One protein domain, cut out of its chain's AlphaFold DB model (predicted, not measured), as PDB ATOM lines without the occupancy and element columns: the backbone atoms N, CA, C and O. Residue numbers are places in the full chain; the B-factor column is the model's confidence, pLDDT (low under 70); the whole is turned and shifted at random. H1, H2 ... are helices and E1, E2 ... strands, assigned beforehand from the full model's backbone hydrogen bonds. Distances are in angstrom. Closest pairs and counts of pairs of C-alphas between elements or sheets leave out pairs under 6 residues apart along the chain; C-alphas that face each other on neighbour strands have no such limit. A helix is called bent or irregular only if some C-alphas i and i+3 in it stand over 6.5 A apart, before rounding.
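What this domain is: This is residues 6 to 156 of the 157 residues of an uncharacterized protein of Acetivibrio thermocellus (strain ATCC 27405 / DSM 1237 / JCM 9322 / NBRC 103400 / NCIMB 10682 / NRRL B-4536 / VPI 7372) (UniProt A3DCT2). One long, twisted sheet of seven strands has H2 and H3 side by side over one face, while small H1 lies over the other face at the sheet's E2 and E1 end. H4, past the end of H3, only grazes the sheet. The printed part has 151 residues, with four named helices and seven named strands that follow along the chain as E1 E2 H1 E3 H2 E4 E5 E6 E7 H3 H4. The mixed sheet runs E2 E1 E3 E4 E5 E7 E6, and the class is mixed, helices and strands. The whole is compact, with a radius of gyration of the C-alphas of 16.8 A and spans of 48 by 37 by 32 A.

Where its parts are: In the sheet, E4 is residues 51 to 60, 26.8 A long; E5, residues 67 to 80, 34.6 A; E7, residues 104 to 116, 35.3 A; and E6, residues 92 to 98, 20.2 A. E5 bends by 72 degrees at residue 77 and E7 by 55 degrees at residue 107. The short strands are E1, residues 6 to 8, starting at C-alpha 6 (343.963, 189.388, 173.494); E2, residues 13 to 15; and E3, residues 30 to 33. H1 is residues 17 to 22, H2 residues 35 to 46, 17.9 A, and H3 residues 125 to 140, 22.8 A. H1 and H2 are irregular: C-alphas 18 and 21 are 7.5 A apart, and C-alphas 36 and 39 are 7.3 A apart. H4, residues 145 to 155, ends at C-alpha 155 (319.224, 196.049, 161.606).

How they stand to each other: E4 and E5 form an antiparallel hairpin, with N 57 and O 71 2.8 A apart, within hydrogen-bond range. E5 and E7 are antiparallel, with N 72 to O 111 at 2.9 A; the hairpin E6 and E7 has N 95 to O 108 at 2.9 A. E3 and E4 are parallel, with N 54 to O 32 at 2.8 A. E3, H2 and E4 form a strand-helix-strand unit, two parallel neighbour strands with a helix between, its crossover left-handed. E2, H1 and E3 form a split unit, with E1 between its strands, its crossover right-handed. H2 and H3 touch, closest at the C-alphas of Ile 40 and Glu 137, 5.5 A, at a shallow tilt of 10 degrees, the same way. Their heights over the sheet are 7.8 A and 9.8 A. Every O i to N i+4 pair is within hydrogen-bond range in H3 and H4, against 5 of 8 in H2 and 0 of 2 in H1, where 2 of 3 O i to N i+3 pairs are.

The domain as a whole: The C-alphas of Ser 101 and Asp 121 are the two farthest apart, 52.2 A. The printed part has no cut, and the link E5 to E6, 11 residues, is long. Mean pLDDT of the printed part is 89.6, with residues 64, 78 to 79 and 155 to 156 under 70.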
ATOM      1  N   LEU A   6     344.475 188.987 174.803       93.44
ATOM      2  CA  LEU A   6     343.963 189.388 173.494       93.44
ATOM      3  C   LEU A   6     343.742 188.135 172.649       93.44
ATOM      4  O   LEU A   6     344.626 187.283 172.568       93.44
ATOM      5  N   TYR A   7     342.579 188.037 172.025       96.19
ATOM      6  CA  TYR A   7     342.159 186.904 171.214       96.19
ATOM      7  C   TYR A   7     341.712 187.400 169.844       96.19
ATOM      8  O   TYR A   7     340.908 188.328 169.751       96.19
ATOM      9  N   CYS A   8     342.258 186.820 168.778       96.62
ATOM     10  CA  CYS A   8     341.818 187.114 167.426       96.62
ATOM     11  C   CYS A   8     340.642 186.209 167.058       96.62
ATOM     12  O   CYS A   8     340.806 184.996 166.972       96.62
ATOM     13  N   LEU A   9     339.489 186.818 166.789       96.25
ATOM     14  CA  LEU A   9     338.247 186.128 166.426       96.25
ATOM     15  C   LEU A   9     338.335 185.456 165.046       96.25
ATOM     16  O   LEU A   9     337.750 184.405 164.816       96.25
ATOM     17  N   GLU A  10     339.109 186.048 164.133       95.94
ATOM     18  CA  GLU A  10     339.309 185.535 162.773       95.94
ATOM     19  C   GLU A  10     340.254 184.320 162.762       95.94
ATOM     20  O   GLU A  10     339.939 183.275 162.198       95.94
ATOM     21  N   CYS A  11     341.420 184.446 163.407       95.88
ATOM     22  CA  CYS A  11     342.431 183.384 163.470       95.88
ATOM     23  C   CYS A  11     342.121 182.319 164.532       95.88
ATOM     24  O   CYS A  11     342.736 181.254 164.523       95.88
ATOM     25  N   ARG A  12     341.200 182.614 165.456       96.50
ATOM     26  CA  ARG A  12     340.849 181.797 166.624       96.50
ATOM     27  C   ARG A  12     342.035 181.472 167.535       96.50
ATOM     28  O   ARG A  12     342.150 180.374 168.083       96.50
ATOM     29  N   GLU A  13     342.923 182.446 167.725       95.00
ATOM     30  CA  GLU A  13     344.132 182.290 168.535       95.00
ATOM     31  C   GLU A  13     344.412 183.493 169.439       95.00
ATOM     32  O   GLU A  13     344.014 184.626 169.163       95.00
ATOM     33  N   TYR A  14     345.137 183.247 170.532       94.69
ATOM     34  CA  TYR A  14     345.584 184.320 171.413       94.69
ATOM     35  C   TYR A  14     346.745 185.083 170.803       94.69
ATOM     36  O   TYR A  14     347.769 184.507 170.436       94.69
ATOM     37  N   VAL A  15     346.614 186.403 170.803       92.00
ATOM     38  CA  VAL A  15     347.626 187.329 170.317       92.00
ATOM     39  C   VAL A  15     348.408 187.864 171.515       92.00
ATOM     40  O   VAL A  15     347.844 188.537 172.381       92.00
ATOM     41  N   PRO A  16     349.722 187.606 171.617       88.00
ATOM     42  CA  PRO A  16     350.531 188.219 172.659       88.00
ATOM     43  C   PRO A  16     350.466 189.745 172.558       88.00
ATOM     44  O   PRO A  16     350.630 190.300 171.475       88.00
ATOM     45  N   LEU A  17     350.295 190.435 173.692       84.19
ATOM     46  CA  LEU A  17     350.103 191.894 173.724       84.19
ATOM     47  C   LEU A  17     351.179 192.666 172.938       84.19
ATOM     48  O   LEU A  17     350.871 193.613 172.226       84.19
ATOM     49  N   HIS A  18     352.434 192.222 173.023       84.31
ATOM     50  CA  HIS A  18     353.577 192.837 172.339       84.31
ATOM     51  C   HIS A  18     353.640 192.563 170.824       84.31
ATOM     52  O   HIS A  18     354.461 193.162 170.137       84.31
ATOM     53  N   LEU A  19     352.811 191.651 170.307       85.19
ATOM     54  CA  LEU A  19     352.705 191.317 168.882       85.19
ATOM     55  C   LEU A  19     351.402 191.807 168.253       85.19
ATOM     56  O   LEU A  19     351.237 191.633 167.049       85.19
ATOM     57  N   ARG A  20     350.506 192.434 169.027       83.38
ATOM     58  CA  ARG A  20     349.210 192.926 168.540       83.38
ATOM     59  C   ARG A  20     349.352 193.765 167.270       83.38
ATOM     60  O   ARG A  20     348.667 193.496 166.295       83.38
ATOM     61  N   ASP A  21     350.270 194.728 167.269       86.56
ATOM     62  CA  ASP A  21     350.443 195.662 166.147       86.56
ATOM     63  C   ASP A  21     351.051 195.001 164.895       86.56
ATOM     64  O   ASP A  21     350.985 195.558 163.804       86.56
ATOM     65  N   ASN A  22     351.630 193.803 165.046       88.31
ATOM     66  CA  ASN A  22     352.190 193.005 163.954       88.31
ATOM     67  C   ASN A  22     351.245 191.878 163.503       88.31
ATOM     68  O   ASN A  22     351.595 191.110 162.605       88.31
ATOM     69  N   HIS A  23     350.084 191.733 164.146       91.50
ATOM     70  CA  HIS A  23     349.111 190.713 163.794       91.50
ATOM     71  C   HIS A  23     348.439 191.074 162.453       91.50
ATOM     72  O   HIS A  23     348.080 192.233 162.248       91.50
ATOM     73  N   PRO A  24     348.261 190.119 161.518       93.19
ATOM     74  CA  PRO A  24     347.756 190.411 160.174       93.19
ATOM     75  C   PRO A  24     346.283 190.846 160.142       93.19
ATOM     76  O   PRO A  24     345.888 191.585 159.242       93.19
ATOM     77  N   CYS A  25     345.465 190.389 161.095       93.62
ATOM     78  CA  CYS A  25     344.061 190.791 161.183       93.62
ATOM     79  C   CYS A  25     343.909 192.203 161.763       93.62
ATOM     80  O   CYS A  25     344.678 192.584 162.651       93.62
ATOM     81  N   PRO A  26     342.896 192.963 161.311       91.12
ATOM     82  CA  PRO A  26     342.662 194.309 161.800       91.12
ATOM     83  C   PRO A  26     342.230 194.312 163.277       91.12
ATOM     84  O   PRO A  26     341.792 193.303 163.831       91.12
ATOM     85  N   SER A  27     342.426 195.451 163.948       87.44
ATOM     86  CA  SER A  27     342.263 195.565 165.409       87.44
ATOM     87  C   SER A  27     340.836 195.331 165.906       87.44
ATOM     88  O   SER A  27     340.671 194.947 167.058       87.44
ATOM     89  N   ASP A  28     339.832 195.549 165.061       88.00
ATOM     90  CA  ASP A  28     338.414 195.250 165.303       88.00
ATOM     91  C   ASP A  28     338.117 193.741 165.352       88.00
ATOM     92  O   ASP A  28     337.049 193.334 165.796       88.00
ATOM     93  N   LYS A  29     339.067 192.895 164.935       92.69
ATOM     94  CA  LYS A  29     338.990 191.427 165.042       92.69
ATOM     95  C   LYS A  29     339.708 190.875 166.264       92.69
ATOM     96  O   LYS A  29     339.848 189.660 166.391       92.69
ATOM     97  N   ILE A  30     340.217 191.750 167.129       94.19
ATOM     98  CA  ILE A  30     340.960 191.380 168.329       94.19
ATOM     99  C   ILE A  30     340.163 191.842 169.547       94.19
ATOM    100  O   ILE A  30     340.018 193.040 169.779       94.19
ATOM    101  N   ALA A  31     339.703 190.884 170.344       94.81
ATOM    102  CA  ALA A  31     338.915 191.114 171.548       94.81
ATOM    103  C   ALA A  31     339.720 190.777 172.811       94.81
ATOM    104  O   ALA A  31     340.652 189.970 172.777       94.81
ATOM    105  N   ALA A  32     339.360 191.381 173.942       95.00
ATOM    106  CA  ALA A  32     339.866 190.964 175.249       95.00
ATOM    107  C   ALA A  32     339.019 189.789 175.755       95.00
ATOM    108  O   ALA A  32     337.843 189.972 176.046       95.00
ATOM    109  N   VAL A  33     339.589 188.587 175.826       96.50
ATOM    110  CA  VAL A  33     338.816 187.364 176.087       96.50
ATOM    111  C   VAL A  33     339.504 186.522 177.154       96.50
ATOM    112  O   VAL A  33     340.681 186.165 177.020       96.50
ATOM    113  N   ASP A  34     338.764 186.214 178.219       94.94
ATOM    114  CA  ASP A  34     339.173 185.217 179.206       94.94
ATOM    115  C   ASP A  34     339.078 183.819 178.605       94.94
ATOM    116  O   ASP A  34     338.235 183.538 177.754       94.94
ATOM    117  N   LYS A  35     339.960 182.915 179.033       94.12
ATOM    118  CA  LYS A  35     340.211 181.701 178.260       94.12
ATOM    119  C   LYS A  35     338.980 180.824 178.082       94.12
ATOM    120  O   LYS A  35     338.735 180.277 177.003       94.12
ATOM    121  N   GLU A  36     338.223 180.712 179.157       94.88
ATOM    122  CA  GLU A  36     336.999 179.938 179.256       94.88
ATOM    123  C   GLU A  36     335.900 180.491 178.333       94.88
ATOM    124  O   GLU A  36     335.086 179.719 177.841       94.88
ATOM    125  N   MET A  37     335.931 181.791 178.015       96.50
ATOM    126  CA  MET A  37     334.924 182.493 177.208       96.50
ATOM    127  C   MET A  37     335.110 182.336 175.689       96.50
ATOM    128  O   MET A  37     334.258 182.787 174.923       96.50
ATOM    129  N   THR A  38     336.195 181.704 175.223       96.94
ATOM    130  CA  THR A  38     336.498 181.587 173.778       96.94
ATOM    131  C   THR A  38     335.377 180.945 172.969       96.94
ATOM    132  O   THR A  38     335.017 181.437 171.906       96.94
ATOM    133  N   GLY A  39     334.763 179.889 173.505       97.56
ATOM    134  CA  GLY A  39     333.668 179.205 172.822       97.56
ATOM    135  C   GLY A  39     332.430 180.082 172.627       97.56
ATOM    136  O   GLY A  39     331.691 179.874 171.666       97.56
ATOM    137  N   ILE A  40     332.201 181.061 173.504       97.62
ATOM    138  CA  ILE A  40     331.101 182.018 173.371       97.62
ATOM    139  C   ILE A  40     331.421 183.027 172.267       97.62
ATOM    140  O   ILE A  40     330.601 183.231 171.373       97.62
ATOM    141  N   VAL A  41     332.609 183.642 172.305       96.94
ATOM    142  CA  VAL A  41     332.969 184.684 171.328       96.94
ATOM    143  C   VAL A  41     333.085 184.140 169.910       96.94
ATOM    144  O   VAL A  41     332.658 184.826 168.987       96.94
ATOM    145  N   ASP A  42     333.570 182.907 169.737       97.62
ATOM    146  CA  ASP A  42     333.642 182.254 168.427       97.62
ATOM    147  C   ASP A  42     332.248 182.094 167.817       97.62
ATOM    148  O   ASP A  42     332.022 182.462 166.668       97.62
ATOM    149  N   ARG A  43     331.286 181.600 168.603       97.50
ATOM    150  CA  ARG A  43     329.904 181.398 168.145       97.50
ATOM    151  C   ARG A  43     329.210 182.714 167.821       97.50
ATOM    152  O   ARG A  43     328.527 182.805 166.808       97.50
ATOM    153  N   LEU A  44     329.389 183.735 168.659       95.19
ATOM    154  CA  LEU A  44     328.854 185.070 168.383       95.19
ATOM    155  C   LEU A  44     329.458 185.654 167.101       95.19
ATOM    156  O   LEU A  44     328.720 186.164 166.256       95.19
ATOM    157  N   TYR A  45     330.775 185.518 166.922       94.81
ATOM    158  CA  TYR A  45     331.465 185.992 165.727       94.81
ATOM    159  C   TYR A  45     330.998 185.260 164.464       94.81
ATOM    160  O   TYR A  45     330.713 185.906 163.455       94.81
ATOM    161  N   ASP A  46     330.812 183.939 164.537       94.81
ATOM    162  CA  ASP A  46     330.252 183.129 163.449       94.81
ATOM    163  C   ASP A  46     328.815 183.566 163.086       94.81
ATOM    164  O   ASP A  46     328.408 183.477 161.928       94.81
ATOM    165  N   MET A  47     328.054 184.120 164.035       92.50
ATOM    166  CA  MET A  47     326.729 184.721 163.806       92.50
ATOM    167  C   MET A  47     326.784 186.174 163.298       92.50
ATOM    168  O   MET A  47     325.743 186.807 163.111       92.50
ATOM    169  N   GLY A  48     327.977 186.727 163.068       90.62
ATOM    170  CA  GLY A  48     328.171 188.112 162.629       90.62
ATOM    171  C   GLY A  48     328.053 189.154 163.746       90.62
ATOM    172  O   GLY A  48     328.025 190.352 163.463       90.62
ATOM    173  N   ILE A  49     327.991 188.728 165.010       90.94
ATOM    174  CA  ILE A  49     328.013 189.613 166.176       90.94
ATOM    175  C   ILE A  49     329.465 189.726 166.629       90.94
ATOM    176  O   ILE A  49     330.001 188.777 167.186       90.94
ATOM    177  N   THR A  50     330.106 190.872 166.406       92.75
ATOM    178  CA  THR A  50     331.511 191.089 166.788       92.75
ATOM    179  C   THR A  50     331.635 191.377 168.289       92.75
ATOM    180  O   THR A  50     331.233 192.465 168.716       92.75
ATOM    181  N   PRO A  51     332.214 190.479 169.108       94.50
ATOM    182  CA  PRO A  51     332.501 190.770 170.507       94.50
ATOM    183  C   PRO A  51     333.762 191.635 170.614       94.50
ATOM    184  O   PRO A  51     334.731 191.422 169.889       94.50
ATOM    185  N   THR A  52     333.782 192.592 171.537       93.88
ATOM    186  CA  THR A  52     334.959 193.430 171.837       93.88
ATOM    187  C   THR A  52     335.648 192.995 173.126       93.88
ATOM    188  O   THR A  52     336.870 193.116 173.263       93.88
ATOM    189  N   CYS A  53     334.876 192.453 174.065       94.75
ATOM    190  CA  CYS A  53     335.344 191.953 175.346       94.75
ATOM    191  C   CYS A  53     334.474 190.766 175.776       94.75
ATOM    192  O   CYS A  53     333.265 190.793 175.580       94.75
ATOM    193  N   ALA A  54     335.063 189.735 176.370       96.94
ATOM    194  CA  ALA A  54     334.332 188.659 177.023       96.94
ATOM    195  C   ALA A  54     335.118 188.184 178.239       96.94
ATOM    196  O   ALA A  54     336.141 187.505 178.116       96.94
ATOM    197  N   VAL A  55     334.650 188.577 179.414       96.06
ATOM    198  CA  VAL A  55     335.347 188.355 180.678       96.06
ATOM    199  C   VAL A  55     334.388 187.829 181.722       96.06
ATOM    200  O   VAL A  55     333.177 188.062 181.661       96.06
ATOM    201  N   TRP A  56     334.944 187.147 182.709       95.00
ATOM    202  CA  TRP A  56     334.207 186.778 183.901       95.00
ATOM    203  C   TRP A  56     334.947 187.270 185.142       95.00
ATOM    204  O   TRP A  56     336.173 187.389 185.178       95.00
ATOM    205  N   THR A  57     334.194 187.591 186.185       93.56
ATOM    206  CA  THR A  57     334.753 187.980 187.474       93.56
ATOM    207  C   THR A  57     334.016 187.279 188.599       93.56
ATOM    208  O   THR A  57     332.851 186.913 188.482       93.56
ATOM    209  N   ALA A  58     334.732 187.085 189.697       92.81
ATOM    210  CA  ALA A  58     334.193 186.590 190.946       92.81
ATOM    211  C   ALA A  58     334.652 187.532 192.054       92.81
ATOM    212  O   ALA A  58     335.806 187.492 192.493       92.81
ATOM    213  N   THR A  59     333.755 188.421 192.463       91.25
ATOM    214  CA  THR A  59     334.051 189.456 193.450       91.25
ATOM    215  C   THR A  59     333.470 189.056 194.790       91.25
ATOM    216  O   THR A  59     332.257 189.004 194.963       91.25
ATOM    217  N   LYS A  60     334.350 188.805 195.753       89.75
ATOM    218  CA  LYS A  60     333.994 188.520 197.142       89.75
ATOM    219  C   LYS A  60     333.194 189.687 197.741       89.75
ATOM    220  O   LYS A  60     333.661 190.822 197.665       89.75
ATOM    221  N   GLN A  61     332.010 189.416 198.293       85.50
ATOM    222  CA  GLN A  61     331.081 190.452 198.784       85.50
ATOM    223  C   GLN A  61     331.150 190.671 200.298       85.50
ATOM    224  O   GLN A  61     330.896 191.780 200.765       85.50
ATOM    225  N   SER A  62     331.501 189.636 201.063       74.31
ATOM    226  CA  SER A  62     331.489 189.679 202.524       74.31
ATOM    227  C   SER A  62     332.837 189.324 203.149       74.31
ATOM    228  O   SER A  62     333.663 188.603 202.577       74.31
ATOM    229  N   ASP A  63     333.033 189.837 204.365       70.69
ATOM    230  CA  ASP A  63     334.181 189.523 205.219       70.69
ATOM    231  C   ASP A  63     334.164 188.053 205.686       70.69
ATOM    232  O   ASP A  63     335.222 187.494 205.964       70.69
ATOM    233  N   ASP A  64     332.986 187.408 205.703       69.56
ATOM    234  CA  ASP A  64     332.760 186.014 206.139       69.56
ATOM    235  C   ASP A  64     333.241 184.957 205.122       69.56
ATOM    236  O   ASP A  64     333.075 183.754 205.293       69.56
ATOM    237  N   GLU A  65     333.873 185.422 204.056       71.81
ATOM    238  CA  GLU A  65     334.620 184.675 203.059       71.81
ATOM    239  C   GLU A  65     333.905 183.727 202.099       71.81
ATOM    240  O   GLU A  65     334.550 183.258 201.163       71.81
ATOM    241  N   ILE A  66     332.603 183.519 202.255       84.94
ATOM    242  CA  ILE A  66     331.860 182.531 201.460       84.94
ATOM    243  C   ILE A  66     331.053 183.128 200.304       84.94
ATOM    244  O   ILE A  66     330.657 182.397 199.410       84.94
ATOM    245  N   GLU A  67     330.779 184.433 200.296       92.12
ATOM    246  CA  GLU A  67     329.877 185.051 199.316       92.12
ATOM    247  C   GLU A  67     330.634 185.707 198.157       92.12
ATOM    248  O   GLU A  67     331.500 186.566 198.362       92.12
ATOM    249  N   TYR A  68     330.255 185.347 196.932       92.44
ATOM    250  CA  TYR A  68     330.833 185.840 195.690       92.44
ATOM    251  C   TYR A  68     329.744 186.390 194.772       92.44
ATOM    252  O   TYR A  68     328.760 185.719 194.482       92.44
ATOM    253  N   LEU A  69     329.959 187.594 194.249       93.94
ATOM    254  CA  LEU A  69     329.257 188.094 193.075       93.94
ATOM    255  C   LEU A  69     329.978 187.574 191.837       93.94
ATOM    256  O   LEU A  69     331.114 187.975 191.560       93.94
ATOM    257  N   LEU A  70     329.328 186.663 191.128       94.75
ATOM    258  CA  LEU A  70     329.767 186.177 189.833       94.75
ATOM    259  C   LEU A  70     329.206 187.100 188.766       94.75
ATOM    260  O   LEU A  70     328.003 187.344 188.729       94.75
ATOM    261  N   THR A  71     330.075 187.577 187.888       95.06
ATOM    262  CA  THR A  71     329.673 188.373 186.733       95.06
ATOM    263  C   THR A  71     330.294 187.767 185.495       95.06
ATOM    264  O   THR A  71     331.511 187.592 185.442       95.06
ATOM    265  N   VAL A  72     329.479 187.483 184.488       96.38
ATOM    266  CA  VAL A  72     329.941 187.180 183.134       96.38
ATOM    267  C   VAL A  72     329.484 188.321 182.246       96.38
ATOM    268  O   VAL A  72     328.305 188.655 182.237       96.38
ATOM    269  N   GLN A  73     330.409 188.939 181.521       96.12
ATOM    270  CA  GLN A  73     330.117 190.098 180.686       96.12
ATOM    271  C   GLN A  73     330.728 189.912 179.305       96.12
ATOM    272  O   GLN A  73     331.918 189.628 179.164       96.12
ATOM    273  N   ILE A  74     329.901 190.113 178.285       96.25
ATOM    274  CA  ILE A  74     330.282 190.068 176.880       96.25
ATOM    275  C   ILE A  74     329.918 191.415 176.278       96.25
ATOM    276  O   ILE A  74     328.742 191.715 176.089       96.25
ATOM    277  N   GLU A  75     330.916 192.232 175.983       94.31
ATOM    278  CA  GLU A  75     330.725 193.465 175.231       94.31
ATOM    279  C   GLU A  75     330.751 193.162 173.737       94.31
ATOM    280  O   GLU A  75     331.566 192.367 173.261       94.31
ATOM    281  N   ILE A  76     329.860 193.812 172.997       91.69
ATOM    282  CA  ILE A  76     329.735 193.659 171.551       91.69
ATOM    283  C   ILE A  76     329.820 195.016 170.859       91.69
ATOM    284  O   ILE A  76     329.537 196.065 171.438       91.69
ATOM    285  N   GLU A  77     330.200 194.999 169.588       84.88
ATOM    286  CA  GLU A  77     330.275 196.210 168.785       84.88
ATOM    287  C   GLU A  77     328.895 196.886 168.667       84.88
ATOM    288  O   GLU A  77     327.894 196.251 168.332       84.88
ATOM    289  N   SER A  78     328.864 198.202 168.913       67.31
ATOM    290  CA  SER A  78     327.672 199.059 169.099       67.31
ATOM    291  C   SER A  78     326.717 199.205 167.898       67.31
ATOM    292  O   SER A  78     325.956 200.165 167.800       67.31
ATOM    293  N   GLN A  79     326.758 198.304 166.932       68.31
ATOM    294  CA  GLN A  79     325.944 198.349 165.718       68.31
ATOM    295  C   GLN A  79     324.644 197.543 165.816       68.31
ATOM    296  O   GLN A  79     323.829 197.568 164.896       68.31
ATOM    297  N   VAL A  80     324.418 196.861 166.938       74.06
ATOM    298  CA  VAL A  80     323.233 196.033 167.161       74.06
ATOM    299  C   VAL A  80     322.162 196.847 167.885       74.06
ATOM    300  O   VAL A  80     322.361 197.256 169.020       74.06
ATOM    301  N   CYS A  81     321.012 197.087 167.252       71.38
ATOM    302  CA  CYS A  81     319.915 197.880 167.836       71.38
ATOM    303  C   CYS A  81     318.717 197.032 168.310       71.38
ATOM    304  O   CYS A  81     317.689 197.583 168.692       71.38
ATOM    305  N   GLN A  82     318.816 195.700 168.257       76.31
ATOM    306  CA  GLN A  82     317.731 194.788 168.641       76.31
ATOM    307  C   GLN A  82     318.259 193.463 169.219       76.31
ATOM    308  O   GLN A  82     319.407 193.108 168.949       76.31
ATOM    309  N   PRO A  83     317.474 192.740 170.038       81.88
ATOM    310  CA  PRO A  83     317.908 191.482 170.644       81.88
ATOM    311  C   PRO A  83     317.966 190.355 169.600       81.88
ATOM    312  O   PRO A  83     317.031 189.580 169.421       81.88
ATOM    313  N   VAL A  84     319.087 190.280 168.881       84.94
ATOM    314  CA  VAL A  84     319.281 189.375 167.732       84.94
ATOM    315  C   VAL A  84     319.358 187.891 168.098       84.94
ATOM    316  O   VAL A  84     319.146 187.052 167.228       84.94
ATOM    317  N   LEU A  85     319.606 187.552 169.368       90.00
ATOM    318  CA  LEU A  85     319.565 186.158 169.834       90.00
ATOM    319  C   LEU A  85     318.173 185.759 170.355       90.00
ATOM    320  O   LEU A  85     317.975 184.593 170.699       90.00
ATOM    321  N   GLY A  86     317.198 186.676 170.368       89.50
ATOM    322  CA  GLY A  86     315.879 186.464 170.965       89.50
ATOM    323  C   GLY A  86     315.930 186.447 172.493       89.50
ATOM    324  O   GLY A  86     316.752 187.131 173.093       89.50
ATOM    325  N   ASP A  87     315.047 185.673 173.124       93.06
ATOM    326  CA  ASP A  87     315.035 185.539 174.583       93.06
ATOM    327  C   ASP A  87     316.293 184.809 175.071       93.06
ATOM    328  O   ASP A  87     316.602 183.703 174.613       93.06
ATOM    329  N   LEU A  88     317.011 185.439 176.002       94.94
ATOM    330  CA  LEU A  88     318.202 184.871 176.628       94.94
ATOM    331  C   LEU A  88     317.831 183.805 177.676       94.94
ATOM    332  O   LEU A  88     316.708 183.806 178.195       94.94
ATOM    333  N   PRO A  89     318.761 182.893 178.024       95.31
ATOM    334  CA  PRO A  89     318.570 181.969 179.136       95.31
ATOM    335  C   PRO A  89     318.303 182.705 180.453       95.31
ATOM    336  O   PRO A  89     318.675 183.862 180.631       95.31
ATOM    337  N   THR A  90     317.679 182.023 181.412       94.06
ATOM    338  CA  THR A  90     317.359 182.619 182.714       94.06
ATOM    339  C   THR A  90     318.598 183.214 183.393       94.06
ATOM    340  O   THR A  90     319.618 182.543 183.529       94.06
ATOM    341  N   GLY A  91     318.478 184.469 183.839       93.75
ATOM    342  CA  GLY A  91     319.539 185.231 184.509       93.75
ATOM    343  C   GLY A  91     320.476 185.993 183.566       93.75
ATOM    344  O   GLY A  91     321.245 186.820 184.038       93.75
ATOM    345  N   TRP A  92     320.410 185.745 182.255       96.31
ATOM    346  CA  TRP A  92     321.144 186.523 181.262       96.31
ATOM    347  C   TRP A  92     320.321 187.720 180.795       96.31
ATOM    348  O   TRP A  92     319.125 187.600 180.518       96.31
ATOM    349  N   GLU A  93     320.976 188.866 180.651       95.19
ATOM    350  CA  GLU A  93     320.336 190.131 180.315       95.19
ATOM    351  C   GLU A  93     321.063 190.866 179.186       95.19
ATOM    352  O   GLU A  93     322.279 190.773 179.005       95.19
ATOM    353  N   TYR A  94     320.280 191.618 178.413       93.56
ATOM    354  CA  TYR A  94     320.780 192.561 177.421       93.56
ATOM    355  C   TYR A  94     320.916 193.945 178.038       93.56
ATOM    356  O   TYR A  94     319.934 194.500 178.538       93.56
ATOM    357  N   HIS A  95     322.092 194.547 177.900       91.00
ATOM    358  CA  HIS A  95     322.345 195.910 178.343       91.00
ATOM    359  C   HIS A  95     322.472 196.840 177.141       91.00
ATOM    360  O   HIS A  95     323.163 196.563 176.158       91.00
ATOM    361  N   TRP A  96     321.747 197.952 177.227       88.44
ATOM    362  CA  TRP A  96     321.609 198.915 176.149       88.44
ATOM    363  C   TRP A  96     322.200 200.255 176.561       88.44
ATOM    364  O   TRP A  96     321.890 200.781 177.630       88.44
ATOM    365  N   GLU A  97     322.992 200.843 175.676       82.19
ATOM    366  CA  GLU A  97     323.542 202.179 175.838       82.19
ATOM    367  C   GLU A  97     322.973 203.132 174.793       82.19
ATOM    368  O   GLU A  97     322.644 202.761 173.663       82.19
ATOM    369  N   LYS A  98     322.826 204.390 175.194       79.75
ATOM    370  CA  LYS A  98     322.362 205.458 174.322       79.75
ATOM    371  C   LYS A  98     323.564 206.122 173.659       79.75
ATOM    372  O   LYS A  98     324.440 206.631 174.352       79.75
ATOM    373  N   ASP A  99     323.585 206.159 172.333       75.00
ATOM    374  CA  ASP A  99     324.661 206.818 171.599       75.00
ATOM    375  C   ASP A  99     324.413 208.318 171.365       75.00
ATOM    376  O   ASP A  99     323.336 208.863 171.620       75.00
ATOM    377  N   ALA A 100     325.437 209.002 170.845       73.19
ATOM    378  CA  ALA A 100     325.403 210.432 170.538       73.19
ATOM    379  C   ALA A 100     324.395 210.824 169.436       73.19
ATOM    380  O   ALA A 100     324.123 212.009 169.258       73.19
ATOM    381  N   SER A 101     323.852 209.852 168.695       72.06
ATOM    382  CA  SER A 101     322.781 210.046 167.710       72.06
ATOM    383  C   SER A 101     321.383 209.797 168.294       72.06
ATOM    384  O   SER A 101     320.414 209.697 167.544       72.06
ATOM    385  N   ASP A 102     321.284 209.698 169.625       73.69
ATOM    386  CA  ASP A 102     320.086 209.352 170.393       73.69
ATOM    387  C   ASP A 102     319.522 207.947 170.101       73.69
ATOM    388  O   ASP A 102     318.416 207.623 170.546       73.69
ATOM    389  N   LYS A 103     320.277 207.082 169.410       73.94
ATOM    390  CA  LYS A 103     319.890 205.688 169.168       73.94
ATOM    391  C   LYS A 103     320.265 204.821 170.371       73.94
ATOM    392  O   LYS A 103     321.316 205.005 170.980       73.94
ATOM    393  N   ILE A 104     319.399 203.867 170.707       75.19
ATOM    394  CA  ILE A 104     319.648 202.860 171.745       75.19
ATOM    395  C   ILE A 104     320.303 201.648 171.077       75.19
ATOM    396  O   ILE A 104     319.750 201.101 170.123       75.19
ATOM    397  N   LYS A 105     321.479 201.253 171.562       81.81
ATOM    398  CA  LYS A 105     322.322 200.197 170.992       81.81
ATOM    399  C   LYS A 105     322.693 199.178 172.049       81.81
ATOM    400  O   LYS A 105     322.955 199.538 173.192       81.81
ATOM    401  N   LEU A 106     322.703 197.912 171.664       79.94
ATOM    402  CA  LEU A 106     323.160 196.824 172.504       79.94
ATOM    403  C   LEU A 106     324.667 196.964 172.620       79.94
ATOM    404  O   LEU A 106     325.358 197.004 171.600       79.94
ATOM    405  N   ASN A 107     325.156 197.071 173.846       87.81
ATOM    406  CA  ASN A 107     326.586 197.160 174.103       87.81
ATOM    407  C   ASN A 107     327.101 195.920 174.831       87.81
ATOM    408  O   ASN A 107     328.271 195.581 174.665       87.81
ATOM    409  N   SER A 108     326.248 195.207 175.572       92.81
ATOM    410  CA  SER A 108     326.658 193.968 176.214       92.81
ATOM    411  C   SER A 108     325.530 192.980 176.499       92.81
ATOM    412  O   SER A 108     324.345 193.308 176.571       92.81
ATOM    413  N   ILE A 109     325.948 191.729 176.651       95.50
ATOM    414  CA  ILE A 109     325.179 190.624 177.206       95.50
ATOM    415  C   ILE A 109     325.857 190.262 178.525       95.50
ATOM    416  O   ILE A 109     327.075 190.058 178.545       95.50
ATOM    417  N   ALA A 110     325.100 190.201 179.613       96.19
ATOM    418  CA  ALA A 110     325.662 189.962 180.934       96.19
ATOM    419  C   ALA A 110     324.852 188.944 181.734       96.19
ATOM    420  O   ALA A 110     323.674 188.711 181.471       96.19
ATOM    421  N   TYR A 111     325.513 188.344 182.712       96.94
ATOM    422  CA  TYR A 111     324.929 187.480 183.724       96.94
ATOM    423  C   TYR A 111     325.512 187.870 185.076       96.94
ATOM    424  O   TYR A 111     326.732 188.006 185.200       96.94
ATOM    425  N   GLU A 112     324.654 188.009 186.080       95.00
ATOM    426  CA  GLU A 112     325.056 188.264 187.460       95.00
ATOM    427  C   GLU A 112     324.389 187.264 188.405       95.00
ATOM    428  O   GLU A 112     323.185 187.014 188.335       95.00
ATOM    429  N   GLU A 113     325.175 186.695 189.315       94.44
ATOM    430  CA  GLU A 113     324.700 185.754 190.328       94.44
ATOM    431  C   GLU A 113     325.418 185.994 191.652       94.44
ATOM    432  O   GLU A 113     326.635 186.170 191.694       94.44
ATOM    433  N   ILE A 114     324.666 185.950 192.752       92.38
ATOM    434  CA  ILE A 114     325.250 185.800 194.084       92.38
ATOM    435  C   ILE A 114     325.396 184.305 194.346       92.38
ATOM    436  O   ILE A 114     324.404 183.579 194.427       92.38
ATOM    437  N   TRP A 115     326.638 183.856 194.486       92.56
ATOM    438  CA  TRP A 115     326.992 182.468 194.740       92.56
ATOM    439  C   TRP A 115     327.707 182.329 196.086       92.56
ATOM    440  O   TRP A 115     328.472 183.205 196.492       92.56
ATOM    441  N   TYR A 116     327.464 181.216 196.775       90.00
ATOM    442  CA  TYR A 116     328.021 180.942 198.098       90.00
ATOM    443  C   TYR A 116     328.904 179.691 198.059       90.00
ATOM    444  O   TYR A 116     328.425 178.607 197.728       90.00
ATOM    445  N   ASP A 117     330.169 179.834 198.447       88.81
ATOM    446  CA  ASP A 117     331.101 178.725 198.620       88.81
ATOM    447  C   ASP A 117     330.930 178.101 200.010       88.81
ATOM    448  O   ASP A 117     331.517 178.540 201.001       88.81
ATOM    449  N   PHE A 118     330.093 177.070 200.096       86.56
ATOM    450  CA  PHE A 118     329.906 176.302 201.330       86.56
ATOM    451  C   PHE A 118     330.966 175.202 201.532       86.56
ATOM    452  O   PHE A 118     330.891 174.464 202.518       86.56
ATOM    453  N   GLY A 119     331.948 175.074 200.630       82.69
ATOM    454  CA  GLY A 119     333.007 174.065 200.711       82.69
ATOM    455  C   GLY A 119     332.538 172.628 200.456       82.69
ATOM    456  O   GLY A 119     333.145 171.689 200.975       82.69
ATOM    457  N   PHE A 120     331.449 172.436 199.704       86.31
ATOM    458  CA  PHE A 120     330.980 171.104 199.322       86.31
ATOM    459  C   PHE A 120     331.905 170.460 198.279       86.31
ATOM    460  O   PHE A 120     332.347 171.103 197.328       86.31
ATOM    461  N   ASP A 121     332.172 169.161 198.433       80.44
ATOM    462  CA  ASP A 121     333.005 168.411 197.490       80.44
ATOM    463  C   ASP A 121     332.400 168.433 196.078       80.44
ATOM    464  O   ASP A 121     331.289 167.956 195.850       80.44
ATOM    465  N   GLY A 122     333.170 168.947 195.114       77.94
ATOM    466  CA  GLY A 122     332.764 169.060 193.709       77.94
ATOM    467  C   GLY A 122     332.166 170.416 193.335       77.94
ATOM    468  O   GLY A 122     332.116 170.735 192.148       77.94
ATOM    469  N   GLU A 123     331.806 171.244 194.315       86.50
ATOM    470  CA  GLU A 123     331.429 172.633 194.084       86.50
ATOM    471  C   GLU A 123     332.677 173.507 194.165       86.50
ATOM    472  O   GLU A 123     333.461 173.458 195.109       86.50
ATOM    473  N   SER A 124     332.913 174.286 193.119       89.19
ATOM    474  CA  SER A 124     333.989 175.264 193.116       89.19
ATOM    475  C   SER A 124     333.581 176.453 192.278       89.19
ATOM    476  O   SER A 124     332.862 176.306 191.290       89.19
ATOM    477  N   LEU A 125     334.123 177.614 192.626       88.56
ATOM    478  CA  LEU A 125     333.937 178.847 191.873       88.56
ATOM    479  C   LEU A 125     334.218 178.664 190.372       88.56
ATOM    480  O   LEU A 125     333.414 179.039 189.524       88.56
ATOM    481  N   GLN A 126     335.346 178.029 190.043       89.19
ATOM    482  CA  GLN A 126     335.719 177.752 188.657       89.19
ATOM    483  C   GLN A 126     334.751 176.765 187.992       89.19
ATOM    484  O   GLN A 126     334.439 176.921 186.814       89.19
ATOM    485  N   GLY A 127     334.286 175.753 188.731       92.25
ATOM    486  CA  GLY A 127     333.272 174.811 188.260       92.25
ATOM    487  C   GLY A 127     331.977 175.526 187.889       92.25
ATOM    488  O   GLY A 127     331.514 175.381 186.761       92.25
ATOM    489  N   ARG A 128     331.473 176.384 188.783       93.75
ATOM    490  CA  ARG A 128     330.246 177.154 188.564       93.75
ATOM    491  C   ARG A 128     330.350 178.083 187.356       93.75
ATOM    492  O   ARG A 128     329.456 178.100 186.519       93.75
ATOM    493  N   ILE A 129     331.457 178.813 187.226       93.50
ATOM    494  CA  ILE A 129     331.698 179.671 186.058       93.50
ATOM    495  C   ILE A 129     331.738 178.849 184.766       93.50
ATOM    496  O   ILE A 129     331.116 179.226 183.778       93.50
ATOM    497  N   ASN A 130     332.426 177.704 184.766       94.38
ATOM    498  CA  ASN A 130     332.480 176.838 183.589       94.38
ATOM    499  C   ASN A 130     331.095 176.299 183.205       94.38
ATOM    500  O   ASN A 130     330.798 176.215 182.016       94.38
ATOM    501  N   GLU A 131     330.254 175.946 184.179       95.31
ATOM    502  CA  GLU A 131     328.864 175.544 183.936       95.31
ATOM    503  C   GLU A 131     328.060 176.680 183.299       95.31
ATOM    504  O   GLU A 131     327.490 176.481 182.231       95.31
ATOM    505  N   LEU A 132     328.101 177.888 183.875       96.00
ATOM    506  CA  LEU A 132     327.418 179.069 183.330       96.00
ATOM    507  C   LEU A 132     327.829 179.360 181.881       96.00
ATOM    508  O   LEU A 132     326.985 179.618 181.021       96.00
ATOM    509  N   ILE A 133     329.131 179.286 181.599       96.56
ATOM    510  CA  ILE A 133     329.683 179.472 180.254       96.56
ATOM    511  C   ILE A 133     329.172 178.384 179.309       96.56
ATOM    512  O   ILE A 133     328.747 178.692 178.197       96.56
ATOM    513  N   LYS A 134     329.191 177.113 179.728       97.31
ATOM    514  CA  LYS A 134     328.760 175.989 178.885       97.31
ATOM    515  C   LYS A 134     327.262 175.985 178.626       97.31
ATOM    516  O   LYS A 134     326.861 175.669 177.508       97.31
ATOM    517  N   ASP A 135     326.457 176.389 179.598       97.25
ATOM    518  CA  ASP A 135     325.018 176.562 179.423       97.25
ATOM    519  C   ASP A 135     324.726 177.647 178.380       97.25
ATOM    520  O   ASP A 135     323.892 177.453 177.492       97.25
ATOM    521  N   PHE A 136     325.461 178.763 178.422       97.81
ATOM    522  CA  PHE A 136     325.317 179.821 177.427       97.81
ATOM    523  C   PHE A 136     325.838 179.412 176.044       97.81
ATOM    524  O   PHE A 136     325.179 179.678 175.040       97.81
ATOM    525  N   GLU A 137     326.966 178.702 175.962       98.06
ATOM    526  CA  GLU A 137     327.421 178.090 174.707       98.06
ATOM    527  C   GLU A 137     326.354 177.155 174.119       98.06
ATOM    528  O   GLU A 137     326.058 177.239 172.928       98.06
ATOM    529  N   GLY A 138     325.741 176.308 174.951       97.94
ATOM    530  CA  GLY A 138     324.669 175.405 174.541       97.94
ATOM    531  C   GLY A 138     323.429 176.153 174.050       97.94
ATOM    532  O   GLY A 138     322.806 175.736 173.077       97.94
ATOM    533  N   PHE A 139     323.094 177.292 174.662       97.50
ATOM    534  CA  PHE A 139     322.069 178.196 174.143       97.50
ATOM    535  C   PHE A 139     322.438 178.750 172.760       97.50
ATOM    536  O   PHE A 139     321.593 178.730 171.861       97.50
ATOM    537  N   LEU A 140     323.678 179.204 172.559       97.31
ATOM    538  CA  LEU A 140     324.138 179.709 171.262       97.31
ATOM    539  C   LEU A 140     324.092 178.621 170.181       97.31
ATOM    540  O   LEU A 140     323.662 178.904 169.068       97.31
ATOM    541  N   ASP A 141     324.405 177.372 170.526       97.50
ATOM    542  CA  ASP A 141     324.298 176.220 169.616       97.50
ATOM    543  C   ASP A 141     322.854 175.957 169.131       97.50
ATOM    544  O   ASP A 141     322.648 175.256 168.141       97.50
ATOM    545  N   THR A 142     321.836 176.534 169.785       96.25
ATOM    546  CA  THR A 142     320.436 176.473 169.318       96.25
ATOM    547  C   THR A 142     320.074 177.538 168.282       96.25
ATOM    548  O   THR A 142     318.979 177.481 167.717       96.25
ATOM    549  N   ARG A 143     320.932 178.544 168.065       94.88
ATOM    550  CA  ARG A 143     320.663 179.647 167.138       94.88
ATOM    551  C   ARG A 143     321.099 179.270 165.724       94.88
ATOM    552  O   ARG A 143     322.147 178.672 165.517       94.88
ATOM    553  N   ASP A 144     320.295 179.665 164.744       93.44
ATOM    554  CA  ASP A 144     320.648 179.544 163.331       93.44
ATOM    555  C   ASP A 144     321.527 180.736 162.924       93.44
ATOM    556  O   ASP A 144     321.074 181.884 162.952       93.44
ATOM    557  N   CYS A 145     322.789 180.467 162.576       92.12
ATOM    558  CA  CYS A 145     323.750 181.513 162.232       92.12
ATOM    559  C   CYS A 145     323.303 182.355 161.034       92.12
ATOM    560  O   CYS A 145     323.413 183.578 161.089       92.12
ATOM    561  N   ASP A 146     322.755 181.733 159.988       91.88
ATOM    562  CA  ASP A 146     322.331 182.441 158.779       91.88
ATOM    563  C   ASP A 146     321.135 183.352 159.086       91.88
ATOM    564  O   ASP A 146     321.058 184.487 158.605       91.88
ATOM    565  N   ALA A 147     320.214 182.891 159.938       90.31
ATOM    566  CA  ALA A 147     319.084 183.696 160.387       90.31
ATOM    567  C   ALA A 147     319.533 184.902 161.224       90.31
ATOM    568  O   ALA A 147     319.050 186.016 161.002       90.31
ATOM    569  N   VAL A 148     320.470 184.708 162.160       90.31
ATOM    570  CA  VAL A 148     321.013 185.805 162.979       90.31
ATOM    571  C   VAL A 148     321.757 186.813 162.101       90.31
ATOM    572  O   VAL A 148     321.504 188.013 162.207       90.31
ATOM    573  N   GLN A 149     322.589 186.353 161.165       88.62
ATOM    574  CA  GLN A 149     323.270 187.226 160.206       88.62
ATOM    575  C   GLN A 149     322.282 188.008 159.327       88.62
ATOM    576  O   GLN A 149     322.459 189.208 159.098       88.62
ATOM    577  N   ALA A 150     321.205 187.371 158.857       87.88
ATOM    578  CA  ALA A 150     320.167 188.048 158.085       87.88
ATOM    579  C   ALA A 150     319.455 189.136 158.908       87.88
ATOM    580  O   ALA A 150     319.237 190.242 158.410       87.88
ATOM    581  N   LEU A 151     319.135 188.857 160.178       85.81
ATOM    582  CA  LEU A 151     318.582 189.854 161.098       85.81
ATOM    583  C   LEU A 151     319.555 191.011 161.310       85.81
ATOM    584  O   LEU A 151     319.140 192.168 161.234       85.81
ATOM    585  N   MET A 152     320.840 190.719 161.511       81.62
ATOM    586  CA  MET A 152     321.887 191.732 161.635       81.62
ATOM    587  C   MET A 152     321.870 192.669 160.425       81.62
ATOM    588  O   MET A 152     321.682 193.866 160.612       81.62
ATOM    589  N   LEU A 153     321.910 192.148 159.191       81.38
ATOM    590  CA  LEU A 153     321.862 192.943 157.950       81.38
ATOM    591  C   LEU A 153     320.625 193.850 157.828       81.38
ATOM    592  O   LEU A 153     320.717 194.956 157.291       81.38
ATOM    593  N   LEU A 154     319.472 193.405 158.329       76.31
ATOM    594  CA  LEU A 154     318.243 194.206 158.351       76.31
ATOM    595  C   LEU A 154     318.251 195.282 159.447       76.31
ATOM    596  O   LEU A 154     317.517 196.261 159.338       76.31
ATOM    597  N   SER A 155     319.086 195.121 160.473       66.56
ATOM    598  CA  SER A 155     319.224 196.049 161.606       66.56
ATOM    599  C   SER A 155     320.091 197.276 161.294       66.56
ATOM    600  O   SER A 155     320.070 198.237 162.058       66.56
ATOM    601  N   TYR A 156     320.873 197.242 160.207       59.38
ATOM    602  CA  TYR A 156     321.827 198.297 159.823       59.38
ATOM    603  C   TYR A 156     321.197 199.509 159.104       59.38
ATOM    604  O   TYR A 156     321.933 200.335 158.557       59.38
TER     605      TYR A 156